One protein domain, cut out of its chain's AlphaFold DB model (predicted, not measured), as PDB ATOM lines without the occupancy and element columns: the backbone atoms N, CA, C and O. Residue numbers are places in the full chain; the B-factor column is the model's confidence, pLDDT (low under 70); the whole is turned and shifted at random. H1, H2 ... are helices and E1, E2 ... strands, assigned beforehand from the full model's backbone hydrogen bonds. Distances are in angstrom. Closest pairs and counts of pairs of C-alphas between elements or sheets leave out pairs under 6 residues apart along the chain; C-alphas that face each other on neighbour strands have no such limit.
ATOM      1  N   LEU A   3      56.358 116.229 -37.796       93.38
ATOM      2  CA  LEU A   3      57.145 116.216 -36.571       93.38
ATOM      3  C   LEU A   3      58.591 116.592 -36.904       93.38
ATOM      4  O   LEU A   3      59.112 116.197 -37.943       93.38
ATOM      5  N   SER A   4      59.244 117.316 -36.008       92.88
ATOM      6  CA  SER A   4      60.684 117.545 -36.008       92.88
ATOM      7  C   SER A   4      61.289 116.750 -34.860       92.88
ATOM      8  O   SER A   4      60.946 116.970 -33.697       92.88
ATOM      9  N   LEU A   5      62.147 115.790 -35.187       94.88
ATOM     10  CA  LEU A   5      62.853 114.933 -34.247       94.88
ATOM     11  C   LEU A   5      64.288 115.437 -34.118       94.88
ATOM     12  O   LEU A   5      64.948 115.681 -35.121       94.88
ATOM     13  N   SER A   6      64.802 115.548 -32.902       93.00
ATOM     14  CA  SER A   6      66.228 115.729 -32.649       93.00
ATOM     15  C   SER A   6      66.806 114.390 -32.221       93.00
ATOM     16  O   SER A   6      66.545 113.912 -31.114       93.00
ATOM     17  N   VAL A   7      67.539 113.763 -33.137       91.81
ATOM     18  CA  VAL A   7      68.129 112.437 -32.969       91.81
ATOM     19  C   VAL A   7      69.619 112.591 -32.683       91.81
ATOM     20  O   VAL A   7      70.324 113.340 -33.363       91.81
ATOM     21  N   GLY A   8      70.101 111.873 -31.669       88.62
ATOM     22  CA  GLY A   8      71.520 111.824 -31.333       88.62
ATOM     23  C   GLY A   8      72.356 111.036 -32.348       88.62
ATOM     24  O   GLY A   8      72.141 111.069 -33.562       88.62
ATOM     25  N   THR A   9      73.345 110.312 -31.839       86.25
ATOM     26  CA  THR A   9      74.207 109.449 -32.652       86.25
ATOM     27  C   THR A   9      73.602 108.054 -32.781       86.25
ATOM     28  O   THR A   9      73.100 107.494 -31.808       86.25
ATOM     29  N   VAL A  10      73.661 107.493 -33.987       84.50
ATOM     30  CA  VAL A  10      73.231 106.131 -34.323       84.50
ATOM     31  C   VAL A  10      74.421 105.417 -34.949       84.50
ATOM     32  O   VAL A  10      74.937 105.835 -35.990       84.50
ATOM     33  N   GLY A  11      74.923 104.384 -34.273       84.12
ATOM     34  CA  GLY A  11      76.190 103.755 -34.633       84.12
ATOM     35  C   GLY A  11      77.343 104.764 -34.594       84.12
ATOM     36  O   GLY A  11      77.751 105.212 -33.525       84.12
ATOM     37  N   ARG A  12      77.872 105.128 -35.769       86.38
ATOM     38  CA  ARG A  12      78.953 106.127 -35.930       86.38
ATOM     39  C   ARG A  12      78.486 107.436 -36.574       86.38
ATOM     40  O   ARG A  12      79.313 108.299 -36.857       86.38
ATOM     41  N   THR A  13      77.187 107.578 -36.818       85.62
ATOM     42  CA  THR A  13      76.615 108.704 -37.559       85.62
ATOM     43  C   THR A  13      75.811 109.591 -36.622       85.62
ATOM     44  O   THR A  13      74.880 109.128 -35.966       85.62
ATOM     45  N   THR A  14      76.133 110.881 -36.568       89.50
ATOM     46  CA  THR A  14      75.271 111.871 -35.911       89.50
ATOM     47  C   THR A  14      74.115 112.211 -36.841       89.50
ATOM     48  O   THR A  14      74.339 112.726 -37.934       89.50
ATOM     49  N   VAL A  15      72.884 111.909 -36.420       90.19
ATOM     50  CA  VAL A  15      71.697 112.071 -37.272       90.19
ATOM     51  C   VAL A  15      71.208 113.523 -37.274       90.19
ATOM     52  O   VAL A  15      70.968 114.085 -38.341       90.19
ATOM     53  N   GLY A  16      71.112 114.157 -36.102       90.69
ATOM     54  CA  GLY A  16      70.694 115.553 -35.971       90.69
ATOM     55  C   GLY A  16      69.179 115.753 -36.084       90.69
ATOM     56  O   GLY A  16      68.392 114.913 -35.645       90.69
ATOM     57  N   ALA A  17      68.764 116.904 -36.620       91.12
ATOM     58  CA  ALA A  17      67.352 117.253 -36.765       91.12
ATOM     59  C   ALA A  17      66.727 116.572 -37.993       91.12
ATOM     60  O   ALA A  17      67.260 116.674 -39.100       91.12
ATOM     61  N   VAL A  18      65.582 115.919 -37.791       94.19
ATOM     62  CA  VAL A  18      64.887 115.116 -38.795       94.19
ATOM     63  C   VAL A  18      63.418 115.521 -38.881       94.19
ATOM     64  O   VAL A  18      62.698 115.467 -37.891       94.19
ATOM     65  N   ARG A  19      62.940 115.891 -40.070       93.81
ATOM     66  CA  ARG A  19      61.524 116.163 -40.343       93.81
ATOM     67  C   ARG A  19      60.813 114.881 -40.758       93.81
ATOM     68  O   ARG A  19      61.151 114.271 -41.770       93.81
ATOM     69  N   MET A  20      59.794 114.494 -40.019       95.94
ATOM     70  CA  MET A  20      59.041 113.273 -40.257       95.94
ATOM     71  C   MET A  20      57.574 113.580 -40.498       95.94
ATOM     72  O   MET A  20      56.948 114.332 -39.755       95.94
ATOM     73  N   GLU A  21      57.018 112.968 -41.528       95.56
ATOM     74  CA  GLU A  21      55.601 113.017 -41.833       95.56
ATOM     75  C   GLU A  21      54.887 111.810 -41.223       95.56
ATOM     76  O   GLU A  21      55.296 110.669 -41.414       95.56
ATOM     77  N   ILE A  22      53.800 112.081 -40.507       96.19
ATOM     78  CA  ILE A  22      52.846 111.104 -39.990       96.19
ATOM     79  C   ILE A  22      51.558 111.207 -40.809       96.19
ATOM     80  O   ILE A  22      50.849 112.224 -40.743       96.19
ATOM     81  N   ASP A  23      51.239 110.148 -41.548       91.88
ATOM     82  CA  ASP A  23      49.970 109.978 -42.251       91.88
ATOM     83  C   ASP A  23      49.029 109.132 -41.386       91.88
ATOM     84  O   ASP A  23      49.116 107.903 -41.315       91.88
ATOM     85  N   TRP A  24      48.111 109.822 -40.713       89.88
ATOM     86  CA  TRP A  24      47.112 109.222 -39.832       89.88
ATOM     87  C   TRP A  24      46.085 108.363 -40.572       89.88
ATOM     88  O   TRP A  24      45.599 107.382 -40.013       89.88
ATOM     89  N   GLY A  25      45.755 108.724 -41.815       85.56
ATOM     90  CA  GLY A  25      44.763 108.009 -42.614       85.56
ATOM     91  C   GLY A  25      45.305 106.675 -43.109       85.56
ATOM     92  O   GLY A  25      44.622 105.656 -43.026       85.56
ATOM     93  N   ARG A  26      46.561 106.665 -43.567       90.56
ATOM     94  CA  ARG A  26      47.246 105.447 -44.028       90.56
ATOM     95  C   ARG A  26      47.928 104.667 -42.913       90.56
ATOM     96  O   ARG A  26      48.340 103.535 -43.147       90.56
ATOM     97  N   ARG A  27      48.040 105.252 -41.718       95.62
ATOM     98  CA  ARG A  27      48.831 104.728 -40.597       95.62
ATOM     99  C   ARG A  27      50.258 104.402 -41.032       95.62
ATOM    100  O   ARG A  27      50.758 103.294 -40.843       95.62
ATOM    101  N   THR A  28      50.917 105.402 -41.597       97.25
ATOM    102  CA  THR A  28      52.313 105.313 -42.032       97.25
ATOM    103  C   THR A  28      53.105 106.526 -41.579       97.25
ATOM    104  O   THR A  28      52.543 107.595 -41.332       97.25
ATOM    105  N   TRP A  29      54.419 106.369 -41.516       97.50
ATOM    106  CA  TRP A  29      55.368 107.460 -41.339       97.50
ATOM    107  C   TRP A  29      56.354 107.502 -42.509       97.50
ATOM    108  O   TRP A  29      56.598 106.483 -43.164       97.50
ATOM    109  N   SER A  30      56.931 108.674 -42.761       96.31
ATOM    110  CA  SER A  30      58.024 108.842 -43.719       96.31
ATOM    111  C   SER A  30      58.946 110.003 -43.370       96.31
ATOM    112  O   SER A  30      58.531 110.988 -42.767       96.31
ATOM    113  N   VAL A  31      60.199 109.912 -43.796       95.00
ATOM    114  CA  VAL A  31      61.215 110.961 -43.721       95.00
ATOM    115  C   VAL A  31      61.505 111.435 -45.145       95.00
ATOM    116  O   VAL A  31      61.588 110.638 -46.075       95.00
ATOM    117  N   GLY A  32      61.614 112.749 -45.350       83.19
ATOM    118  CA  GLY A  32      61.898 113.302 -46.680       83.19
ATOM    119  C   GLY A  32      63.322 112.991 -47.166       83.19
ATOM    120  O   GLY A  32      64.259 113.013 -46.375       83.19
ATOM    121  N   ALA A  33      63.506 112.836 -48.482       75.75
ATOM    122  CA  ALA A  33      64.770 112.447 -49.135       75.75
ATOM    123  C   ALA A  33      65.970 113.414 -48.959       75.75
ATOM    124  O   ALA A  33      67.054 113.171 -49.481       75.75
ATOM    125  N   ARG A  34      65.801 114.549 -48.269       83.00
ATOM    126  CA  ARG A  34      66.842 115.577 -48.070       83.00
ATOM    127  C   ARG A  34      67.294 115.662 -46.614       83.00
ATOM    128  O   ARG A  34      67.382 116.754 -46.059       83.00
ATOM    129  N   GLN A  35      67.533 114.516 -45.985       89.50
ATOM    130  CA  GLN A  35      67.892 114.437 -44.568       89.50
ATOM    131  C   GLN A  35      69.168 113.615 -44.397       89.50
ATOM    132  O   GLN A  35      69.109 112.436 -44.053       89.50
ATOM    133  N   PRO A  36      70.334 114.224 -44.686       85.00
ATOM    134  CA  PRO A  36      71.582 113.499 -44.902       85.00
ATOM    135  C   PRO A  36      72.006 112.661 -43.695       85.00
ATOM    136  O   PRO A  36      72.465 111.542 -43.893       85.00
ATOM    137  N   GLY A  37      71.796 113.143 -42.464       88.00
ATOM    138  CA  GLY A  37      72.100 112.368 -41.257       88.00
ATOM    139  C   GLY A  37      71.268 111.084 -41.148       88.00
ATOM    140  O   GLY A  37      71.796 110.034 -40.789       88.00
ATOM    141  N   TRP A  38      69.994 111.135 -41.550       91.81
ATOM    142  CA  TRP A  38      69.122 109.961 -41.604       91.81
ATOM    143  C   TRP A  38      69.581 108.983 -42.691       91.81
ATOM    144  O   TRP A  38      69.849 107.817 -42.406       91.81
ATOM    145  N   THR A  39      69.789 109.460 -43.919       88.81
ATOM    146  CA  THR A  39      70.235 108.619 -45.043       88.81
ATOM    147  C   THR A  39      71.597 107.962 -44.773       88.81
ATOM    148  O   THR A  39      71.784 106.779 -45.049       88.81
ATOM    149  N   GLN A  40      72.550 108.689 -44.179       89.56
ATOM    150  CA  GLN A  40      73.876 108.161 -43.828       89.56
ATOM    151  C   GLN A  40      73.825 107.078 -42.745       89.56
ATOM    152  O   GLN A  40      74.686 106.199 -42.719       89.56
ATOM    153  N   SER A  41      72.816 107.112 -41.870       87.12
ATOM    154  CA  SER A  41      72.592 106.068 -40.863       87.12
ATOM    155  C   SER A  41      71.964 104.789 -41.431       87.12
ATOM    156  O   SER A  41      71.855 103.804 -40.709       87.12
ATOM    157  N   ARG A  42      71.599 104.777 -42.726       89.31
ATOM    158  CA  ARG A  42      70.964 103.645 -43.431       89.31
ATOM    159  C   ARG A  42      69.652 103.171 -42.795       89.31
ATOM    160  O   ARG A  42      69.240 102.033 -43.007       89.31
ATOM    161  N   LEU A  43      68.987 104.046 -42.045       89.69
ATOM    162  CA  LEU A  43      67.661 103.780 -41.507       89.69
ATOM    163  C   LEU A  43      66.613 103.824 -42.634       89.69
ATOM    164  O   LEU A  43      66.768 104.592 -43.589       89.69
ATOM    165  N   PRO A  44      65.522 103.048 -42.527       92.25
ATOM    166  CA  PRO A  44      64.398 103.138 -43.451       92.25
ATOM    167  C   PRO A  44      63.843 104.563 -43.553       92.25
ATOM    168  O   PRO A  44      63.778 105.295 -42.569       92.25
ATOM    169  N   GLU A  45      63.383 104.957 -44.739       94.50
ATOM    170  CA  GLU A  45      62.795 106.290 -44.964       94.50
ATOM    171  C   GLU A  45      61.275 106.318 -44.767       94.50
ATOM    172  O   GLU A  45      60.662 107.380 -44.813       94.50
ATOM    173  N   ARG A  46      60.640 105.159 -44.582       96.56
ATOM    174  CA  ARG A  46      59.195 105.036 -44.373       96.56
ATOM    175  C   ARG A  46      58.848 103.722 -43.699       96.56
ATOM    176  O   ARG A  46      59.577 102.744 -43.854       96.56
ATOM    177  N   GLY A  47      57.680 103.670 -43.076       96.69
ATOM    178  CA  GLY A  47      57.157 102.432 -42.521       96.69
ATOM    179  C   GLY A  47      55.763 102.562 -41.905       96.69
ATOM    180  O   GLY A  47      55.132 103.621 -41.990       96.69
ATOM    181  N   PRO A  48      55.249 101.473 -41.314       97.56
ATOM    182  CA  PRO A  48      53.971 101.464 -40.613       97.56
ATOM    183  C   PRO A  48      54.008 102.276 -39.315       97.56
ATOM    184  O   PRO A  48      55.019 102.309 -38.614       97.56
ATOM    185  N   LEU A  49      52.872 102.882 -38.979       97.19
ATOM    186  CA  LEU A  49      52.604 103.567 -37.716       97.19
ATOM    187  C   LEU A  49      51.593 102.755 -36.897       97.19
ATOM    188  O   LEU A  49      50.528 102.390 -37.397       97.19
ATOM    189  N   GLU A  50      51.875 102.562 -35.614       96.50
ATOM    190  CA  GLU A  50      50.932 102.003 -34.647       96.50
ATOM    191  C   GLU A  50      50.748 102.945 -33.455       96.50
ATOM    192  O   GLU A  50      51.711 103.469 -32.906       96.50
ATOM    193  N   VAL A  51      49.499 103.143 -33.029       94.00
ATOM    194  CA  VAL A  51      49.167 103.878 -31.799       94.00
ATOM    195  C   VAL A  51      48.933 102.854 -30.702       94.00
ATOM    196  O   VAL A  51      48.077 101.978 -30.843       94.00
ATOM    197  N   ARG A  52      49.700 102.930 -29.619       94.50
ATOM    198  CA  ARG A  52      49.575 101.993 -28.501       94.50
ATOM    199  C   ARG A  52      48.458 102.422 -27.548       94.50
ATOM    200  O   ARG A  52      48.167 103.612 -27.459       94.50
ATOM    201  N   PRO A  53      47.883 101.491 -26.762       90.75
ATOM    202  CA  PRO A  53      46.897 101.832 -25.730       90.75
ATOM    203  C   PRO A  53      47.399 102.860 -24.707       90.75
ATOM    204  O   PRO A  53      46.608 103.588 -24.122       90.75
ATOM    205  N   THR A  54      48.717 102.937 -24.510       88.56
ATOM    206  CA  THR A  54      49.383 103.913 -23.637       88.56
ATOM    207  C   THR A  54      49.481 105.319 -24.241       88.56
ATOM    208  O   THR A  54      49.998 106.215 -23.585       88.56
ATOM    209  N   GLY A  55      49.056 105.517 -25.493       88.06
ATOM    210  CA  GLY A  55      49.195 106.776 -26.232       88.06
ATOM    211  C   GLY A  55      50.537 106.952 -26.951       88.06
ATOM    212  O   GLY A  55      50.693 107.883 -27.734       88.06
ATOM    213  N   ALA A  56      51.505 106.053 -26.746       93.56
ATOM    214  CA  ALA A  56      52.769 106.096 -27.481       93.56
ATOM    215  C   ALA A  56      52.564 105.763 -28.969       93.56
ATOM    216  O   ALA A  56      51.795 104.855 -29.305       93.56
ATOM    217  N   LEU A  57      53.297 106.444 -29.855       96.81
ATOM    218  CA  LEU A  57      53.363 106.070 -31.270       96.81
ATOM    219  C   LEU A  57      54.568 105.180 -31.520       96.81
ATOM    220  O   LEU A  57      55.678 105.487 -31.093       96.81
ATOM    221  N   TRP A  58      54.340 104.084 -32.226       96.62
ATOM    222  CA  TRP A  58      55.358 103.144 -32.657       96.62
ATOM    223  C   TRP A  58      55.537 103.266 -34.162       96.62
ATOM    224  O   TRP A  58      54.600 103.054 -34.933       96.62
ATOM    225  N   LEU A  59      56.748 103.625 -34.572       96.19
ATOM    226  CA  LEU A  59      57.150 103.705 -35.966       96.19
ATOM    227  C   LEU A  59      57.955 102.452 -36.274       96.19
ATOM    228  O   LEU A  59      59.019 102.220 -35.694       96.19
ATOM    229  N   LEU A  60      57.399 101.612 -37.136       95.44
ATOM    230  CA  LEU A  60      57.933 100.288 -37.413       95.44
ATOM    231  C   LEU A  60      58.779 100.293 -38.685       95.44
ATOM    232  O   LEU A  60      58.516 101.056 -39.616       95.44
ATOM    233  N   GLU A  61      59.761  99.400 -38.728       94.12
ATOM    234  CA  GLU A  61      60.510  99.061 -39.939       94.12
ATOM    235  C   GLU A  61      59.564  98.423 -40.984       94.12
ATOM    236  O   GLU A  61      58.677  97.645 -40.618       94.12
ATOM    237  N   PRO A  62      59.676  98.765 -42.281       92.69
ATOM    238  CA  PRO A  62      58.694  98.372 -43.293       92.69
ATOM    239  C   PRO A  62      58.594  96.872 -43.604       92.69
ATOM    240  O   PRO A  62      57.518  96.438 -44.014       92.69
ATOM    241  N   ILE A  63      59.663  96.089 -43.452       91.25
ATOM    242  CA  ILE A  63      59.721  94.679 -43.868       91.25
ATOM    243  C   ILE A  63      59.495  93.742 -42.675       91.25
ATOM    244  O   ILE A  63      58.530  92.982 -42.644       91.25
ATOM    245  N   ALA A  64      60.372  93.805 -41.680       89.94
ATOM    246  CA  ALA A  64      60.360  93.004 -40.465       89.94
ATOM    247  C   ALA A  64      59.309  93.472 -39.448       89.94
ATOM    248  O   ALA A  64      59.029  92.749 -38.493       89.94
ATOM    249  N   ARG A  65      58.744  94.681 -39.614       91.81
ATOM    250  CA  ARG A  65      57.825  95.315 -38.645       91.81
ATOM    251  C   ARG A  65      58.407  95.430 -37.235       91.81
ATOM    252  O   ARG A  65      57.665  95.526 -36.258       91.81
ATOM    253  N   ALA A  66      59.731  95.440 -37.128       90.69
ATOM    254  CA  ALA A  66      60.418  95.652 -35.870       90.69
ATOM    255  C   ALA A  66      60.218  97.102 -35.402       90.69
ATOM    256  O   ALA A  66      60.171  98.029 -36.217       90.69
ATOM    257  N   LEU A  67      60.086  97.297 -34.089       91.31
ATOM    258  CA  LEU A  67      59.960  98.624 -33.493       91.31
ATOM    259  C   LEU A  67      61.247  99.415 -33.713       91.31
ATOM    260  O   LEU A  67      62.295  99.038 -33.194       91.31
ATOM    261  N   MET A  68      61.143 100.517 -34.451       93.31
ATOM    262  CA  MET A  68      62.283 101.362 -34.783       93.31
ATOM    263  C   MET A  68      62.263 102.667 -33.991       93.31
ATOM    264  O   MET A  68      63.267 103.006 -33.385       93.31
ATOM    265  N   ILE A  69      61.139 103.390 -33.945       94.56
ATOM    266  CA  ILE A  69      61.013 104.585 -33.096       94.56
ATOM    267  C   ILE A  69      59.811 104.475 -32.166       94.56
ATOM    268  O   ILE A  69      58.719 104.107 -32.600       94.56
ATOM    269  N   THR A  70      59.995 104.882 -30.912       96.31
ATOM    270  CA  THR A  70      58.897 105.286 -30.030       96.31
ATOM    271  C   THR A  70      58.798 106.803 -29.968       96.31
ATOM    272  O   THR A  70      59.803 107.496 -29.835       96.31
ATOM    273  N   ILE A  71      57.576 107.320 -30.046       96.56
ATOM    274  CA  ILE A  71      57.232 108.701 -29.715       96.56
ATOM    275  C   ILE A  71      56.390 108.623 -28.447       96.56
ATOM    276  O   ILE A  71      55.199 108.291 -28.486       96.56
ATOM    277  N   ASP A  72      57.034 108.872 -27.315       95.00
ATOM    278  CA  ASP A  72      56.388 108.843 -26.013       95.00
ATOM    279  C   ASP A  72      55.542 110.106 -25.857       95.00
ATOM    280  O   ASP A  72      55.974 111.209 -26.215       95.00
ATOM    281  N   ASN A  73      54.323 109.931 -25.336       88.31
ATOM    282  CA  ASN A  73      53.324 110.998 -25.239       88.31
ATOM    283  C   ASN A  73      53.053 111.690 -26.593       88.31
ATOM    284  O   ASN A  73      52.905 112.910 -26.659       88.31
ATOM    285  N   GLY A  74      53.083 110.914 -27.684       92.62
ATOM    286  CA  GLY A  74      52.924 111.420 -29.042       92.62
ATOM    287  C   GLY A  74      51.526 111.980 -29.324       92.62
ATOM    288  O   GLY A  74      50.587 111.730 -28.570       92.62
ATOM    289  N   PRO A  75      51.354 112.707 -30.441       92.75
ATOM    290  CA  PRO A  75      50.035 113.143 -30.875       92.75
ATOM    291  C   PRO A  75      49.115 111.942 -31.074       92.75
ATOM    292  O   PRO A  75      49.534 110.928 -31.614       92.75
ATOM    293  N   THR A  76      47.858 112.064 -30.678       91.38
ATOM    294  CA  THR A  76      46.818 111.027 -30.772       91.38
ATOM    295  C   THR A  76      46.002 111.114 -32.064       91.38
ATOM    296  O   THR A  76      45.186 110.242 -32.359       91.38
ATOM    297  N   GLY A  77      46.229 112.157 -32.867       87.94
ATOM    298  CA  GLY A  77      45.566 112.358 -34.149       87.94
ATOM    299  C   GLY A  77      46.011 113.639 -34.861       87.94
ATOM    300  O   GLY A  77      46.753 114.446 -34.299       87.94
ATOM    301  N   PRO A  78      45.534 113.884 -36.097       82.19
ATOM    302  CA  PRO A  78      45.953 115.027 -36.920       82.19
ATOM    303  C   PRO A  78      45.630 116.398 -36.294       82.19
ATOM    304  O   PRO A  78      46.325 117.384 -36.555       82.19
ATOM    305  N   LEU A  79      44.594 116.456 -35.454       80.12
ATOM    306  CA  LEU A  79      44.103 117.673 -34.800       80.12
ATOM    307  C   LEU A  79      44.566 117.811 -33.342       80.12
ATOM    308  O   LEU A  79      44.128 118.727 -32.655       80.12
ATOM    309  N   ASP A  80      45.452 116.933 -32.870       80.94
ATOM    310  CA  ASP A  80      45.864 116.914 -31.467       80.94
ATOM    311  C   ASP A  80      46.741 118.118 -31.099       80.94
ATOM    312  O   ASP A  80      47.913 118.197 -31.474       80.94
ATOM    313  N   SER A  81      46.162 119.070 -30.372       81.50
ATOM    314  CA  SER A  81      46.830 120.291 -29.922       81.50
ATOM    315  C   SER A  81      47.471 120.182 -28.534       81.50
ATOM    316  O   SER A  81      48.212 121.095 -28.157       81.50
ATOM    317  N   ALA A  82      47.192 119.106 -27.790       86.62
ATOM    318  CA  ALA A  82      47.698 118.896 -26.435       86.62
ATOM    319  C   ALA A  82      49.135 118.359 -26.458       86.62
ATOM    320  O   ALA A  82      49.974 118.770 -25.659       86.62
ATOM    321  N   HIS A  83      49.444 117.500 -27.428       91.62
ATOM    322  CA  HIS A  83      50.746 116.853 -27.552       91.62
ATOM    323  C   HIS A  83      51.621 117.599 -28.569       91.62
ATOM    324  O   HIS A  83      51.662 117.272 -29.757       91.62
ATOM    325  N   ARG A  84      52.301 118.653 -28.102       90.00
ATOM    326  CA  ARG A  84      53.160 119.507 -28.947       90.00
ATOM    327  C   ARG A  84      54.621 119.090 -28.955       90.00
ATOM    328  O   ARG A  84      55.300 119.302 -29.952       90.00
ATOM    329  N   THR A  85      55.113 118.531 -27.862       94.25
ATOM    330  CA  THR A  85      56.499 118.091 -27.719       94.25
ATOM    331  C   THR A  85      56.556 116.857 -26.840       94.25
ATOM    332  O   THR A  85      55.628 116.567 -26.080       94.25
ATOM    333  N   GLY A  86      57.666 116.139 -26.922       94.75
ATOM    334  CA  GLY A  86      57.911 115.007 -26.054       94.75
ATOM    335  C   GLY A  86      59.260 114.369 -26.324       94.75
ATOM    336  O   GLY A  86      60.145 114.945 -26.960       94.75
ATOM    337  N   ASN A  87      59.399 113.154 -25.816       96.81
ATOM    338  CA  ASN A  87      60.601 112.353 -25.964       96.81
ATOM    339  C   ASN A  87      60.282 111.074 -26.725       96.81
ATOM    340  O   ASN A  87      59.129 110.761 -27.016       96.81
ATOM    341  N   GLY A  88      61.328 110.351 -27.067       96.00
ATOM    342  CA  GLY A  88      61.202 109.064 -27.699       96.00
ATOM    343  C   GLY A  88      62.516 108.323 -27.700       96.00
ATOM    344  O   GLY A  88      63.541 108.794 -27.188       96.00
ATOM    345  N   THR A  89      62.492 107.168 -28.339       95.06
ATOM    346  CA  THR A  89      63.691 106.379 -28.565       95.06
ATOM    347  C   THR A  89      63.766 105.909 -30.001       95.06
ATOM    348  O   THR A  89      62.745 105.648 -30.625       95.06
ATOM    349  N   LEU A  90      64.984 105.821 -30.520       92.56
ATOM    350  CA  LEU A  90      65.320 105.168 -31.771       92.56
ATOM    351  C   LEU A  90      66.101 103.893 -31.439       92.56
ATOM    352  O   LEU A  90      67.187 103.943 -30.861       92.56
ATOM    353  N   CYS A  91      65.524 102.761 -31.814       87.38
ATOM    354  CA  CYS A  91      66.128 101.444 -31.761       87.38
ATOM    355  C   CYS A  91      66.651 101.099 -33.154       87.38
ATOM    356  O   CYS A  91      65.898 101.142 -34.132       87.38
ATOM    357  N   ASP A  92      67.926 100.723 -33.255       74.69
ATOM    358  CA  ASP A  92      68.413 100.139 -34.497       74.69
ATOM    359  C   ASP A  92      67.932  98.688 -34.609       74.69
ATOM    360  O   ASP A  92      68.445  97.765 -33.979       74.69
ATOM    361  N   VAL A  93      66.921  98.505 -35.449       70.06
ATOM    362  CA  VAL A  93      66.336  97.205 -35.797       70.06
ATOM    363  C   VAL A  93      67.279  96.314 -36.612       70.06
ATOM    364  O   VAL A  93      67.046  95.112 -36.707       70.06
ATOM    365  N   THR A  94      68.336  96.879 -37.200       68.44
ATOM    366  CA  THR A  94      69.331  96.158 -38.005       68.44
ATOM    367  C   THR A  94      70.545  95.713 -37.191       68.44
ATOM    368  O   THR A  94      71.248  94.791 -37.608       68.44
ATOM    369  N   ASN A  95      70.776  96.312 -36.017       68.56
ATOM    370  CA  ASN A  95      71.883  95.957 -35.137       68.56
ATOM    371  C   ASN A  95      71.487  96.017 -33.647       68.56
ATOM    372  O   ASN A  95      71.566  97.079 -33.025       68.56
ATOM    373  N   PRO A  96      71.158  94.871 -33.023       66.62
ATOM    374  CA  PRO A  96      70.730  94.828 -31.624       66.62
ATOM    375  C   PRO A  96      71.831  95.206 -30.619       66.62
ATOM    376  O   PRO A  96      71.536  95.369 -29.439       66.62
ATOM    377  N   GLN A  97      73.095  95.336 -31.045       66.44
ATOM    378  CA  GLN A  97      74.177  95.808 -30.173       66.44
ATOM    379  C   GLN A  97      74.247  97.331 -30.058       66.44
ATOM    380  O   GLN A  97      75.007  97.843 -29.234       66.44
ATOM    381  N   TRP A  98      73.516  98.075 -30.888       67.38
ATOM    382  CA  TRP A  98      73.539  99.525 -30.793       67.38
ATOM    383  C   TRP A  98      72.657  99.996 -29.639       67.38
ATOM    384  O   TRP A  98      71.536  99.509 -29.472       67.38
ATOM    385  N   PRO A  99      73.162 100.924 -28.808       71.25
ATOM    386  CA  PRO A  99      72.391 101.441 -27.697       71.25
ATOM    387  C   PRO A  99      71.145 102.147 -28.225       71.25
ATOM    388  O   PRO A  99      71.169 102.793 -29.271       71.25
ATOM    389  N   VAL A 100      70.063 102.045 -27.458       85.94
ATOM    390  CA  VAL A 100      68.838 102.799 -27.705       85.94
ATOM    391  C   VAL A 100      69.173 104.292 -27.681       85.94
ATOM    392  O   VAL A 100      69.563 104.837 -26.642       85.94
ATOM    393  N   THR A 101      69.029 104.962 -28.822       90.25
ATOM    394  CA  THR A 101      69.321 106.390 -28.944       90.25
ATOM    395  C   THR A 101      68.097 107.175 -28.498       90.25
ATOM    396  O   THR A 101      67.030 107.087 -29.102       90.25
ATOM    397  N   LYS A 102      68.235 107.972 -27.436       92.94
ATOM    398  CA  LYS A 102      67.177 108.907 -27.034       92.94
ATOM    399  C   LYS A 102      67.002 109.984 -28.103       92.94
ATOM    400  O   LYS A 102      67.983 110.481 -28.657       92.94
ATOM    401  N   LEU A 103      65.756 110.369 -28.343       95.06
ATOM    402  CA  LEU A 103      65.407 111.509 -29.178       95.06
ATOM    403  C   LEU A 103      64.412 112.408 -28.452       95.06
ATOM    404  O   LEU A 103      63.668 111.961 -27.576       95.06
ATOM    405  N   SER A 104      64.394 113.677 -28.838       95.69
ATOM    406  CA  SER A 104      63.283 114.577 -28.529       95.69
ATOM    407  C   SER A 104      62.493 114.836 -29.800       95.69
ATOM    408  O   SER A 104      63.031 114.732 -30.904       95.69
ATOM    409  N   TRP A 105      61.213 115.153 -29.663       95.81
ATOM    410  CA  TRP A 105      60.377 115.509 -30.798       95.81
ATOM    411  C   TRP A 105      59.535 116.739 -30.478       95.81
ATOM    412  O   TRP A 105      59.183 117.024 -29.331       95.81
ATOM    413  N   SER A 106      59.200 117.469 -31.528       92.94
ATOM    414  CA  SER A 106      58.238 118.560 -31.499       92.94
ATOM    415  C   SER A 106      57.329 118.438 -32.706       92.94
ATOM    416  O   SER A 106      57.754 118.025 -33.785       92.94
ATOM    417  N   ARG A 107      56.054 118.762 -32.538       91.44
ATOM    418  CA  ARG A 107      55.158 118.963 -33.661       91.44
ATOM    419  C   ARG A 107      55.641 120.208 -34.382       91.44
ATOM    420  O   ARG A 107      55.786 121.264 -33.771       91.44
ATOM    421  N   GLU A 108      55.867 120.092 -35.683       86.25
ATOM    422  CA  GLU A 108      56.032 121.291 -36.482       86.25
ATOM    423  C   GLU A 108      54.673 121.960 -36.563       86.25
ATOM    424  O   GLU A 108      53.757 121.520 -37.267       86.25
TER     425      GLU A 108
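Overview. This is residues 3 to 108 of the 317 residues of an uncharacterized protein of Reyranella sp. CPCC 100927 (UniProt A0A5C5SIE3). What would one see first? A closed barrel of eight antiparallel strands, E1 to E8 in chain order round the ring, has one short helix, H1, packed on its outside near E2. The long link of residues 72 to 84 loops at one end. What makes it up? The printed part has 106 residues, with named elements in the order E1, E2, E3, H1, E4, E5, E6, E7, E8, and is mostly strand. It is compact, with a radius of gyration of the C-alphas of 12.7 A and spans of 36 by 26 by 24 A.

Arrangement. How does the ring begin? E1, residues 3 to 10, E2, residues 13 to 23, and E3, residues 28 to 31, form a meander, each strand the antiparallel neighbour of the one before. N 5 and O 18, and N 21 and O 30, are each 2.8 A apart, within hydrogen-bond range. E2 bends by 66 degrees at residue 16 and pairs with E1 over residues 13 to 20 and with E3 over 20 to 23. How does it go on and close? E4, residues 46 to 51, E5, residues 57 to 60, E6, residues 67 to 71, E7, residues 85 to 90, and E8, residues 101 to 107, form a second meander, with N 58 and O 50 at 2.8 A, N 59 and O 69 at 2.8 A, N 70 and O 89 at 2.9 A, and N 90 and O 101 at 2.8 A. E3 and E4 are antiparallel neighbours, with N 29 and O 47 at 2.9 A. E8 and E1, antiparallel at 166 degrees, close the ring, with N 6 and O 104 at 2.8 A. Where is the helix? H1, residues 36 to 40, is on the barrel, outside it and over none of the strands, at a height over the sheet of 4.4 A, only just above the sheet's level. Its closest C-alpha to E2 is that of Gly 37, 4.0 A from Val 15, and its O i to N i+4 pair is within hydrogen-bond range.

Along the chain. Where do the strands begin and end? E1 begins at C-alpha 3, (57.145, 116.216, -36.571), and E8 ends at C-alpha 107, (55.158, 118.963, -33.661). Which are long? From first to last C-alpha, E2 measures 27.1 A, E8 19.5 A and E1 19.1 A.

Size, cuts and confidence. How far does it reach? The two C-alphas farthest apart, those of Leu 79 and Gln 97, are 37.5 A apart. Is anything missing or uncertain? The printed part has no cut, and its mean pLDDT is 89.7. Residues 94 to 98, between E7 and E8, are under 70.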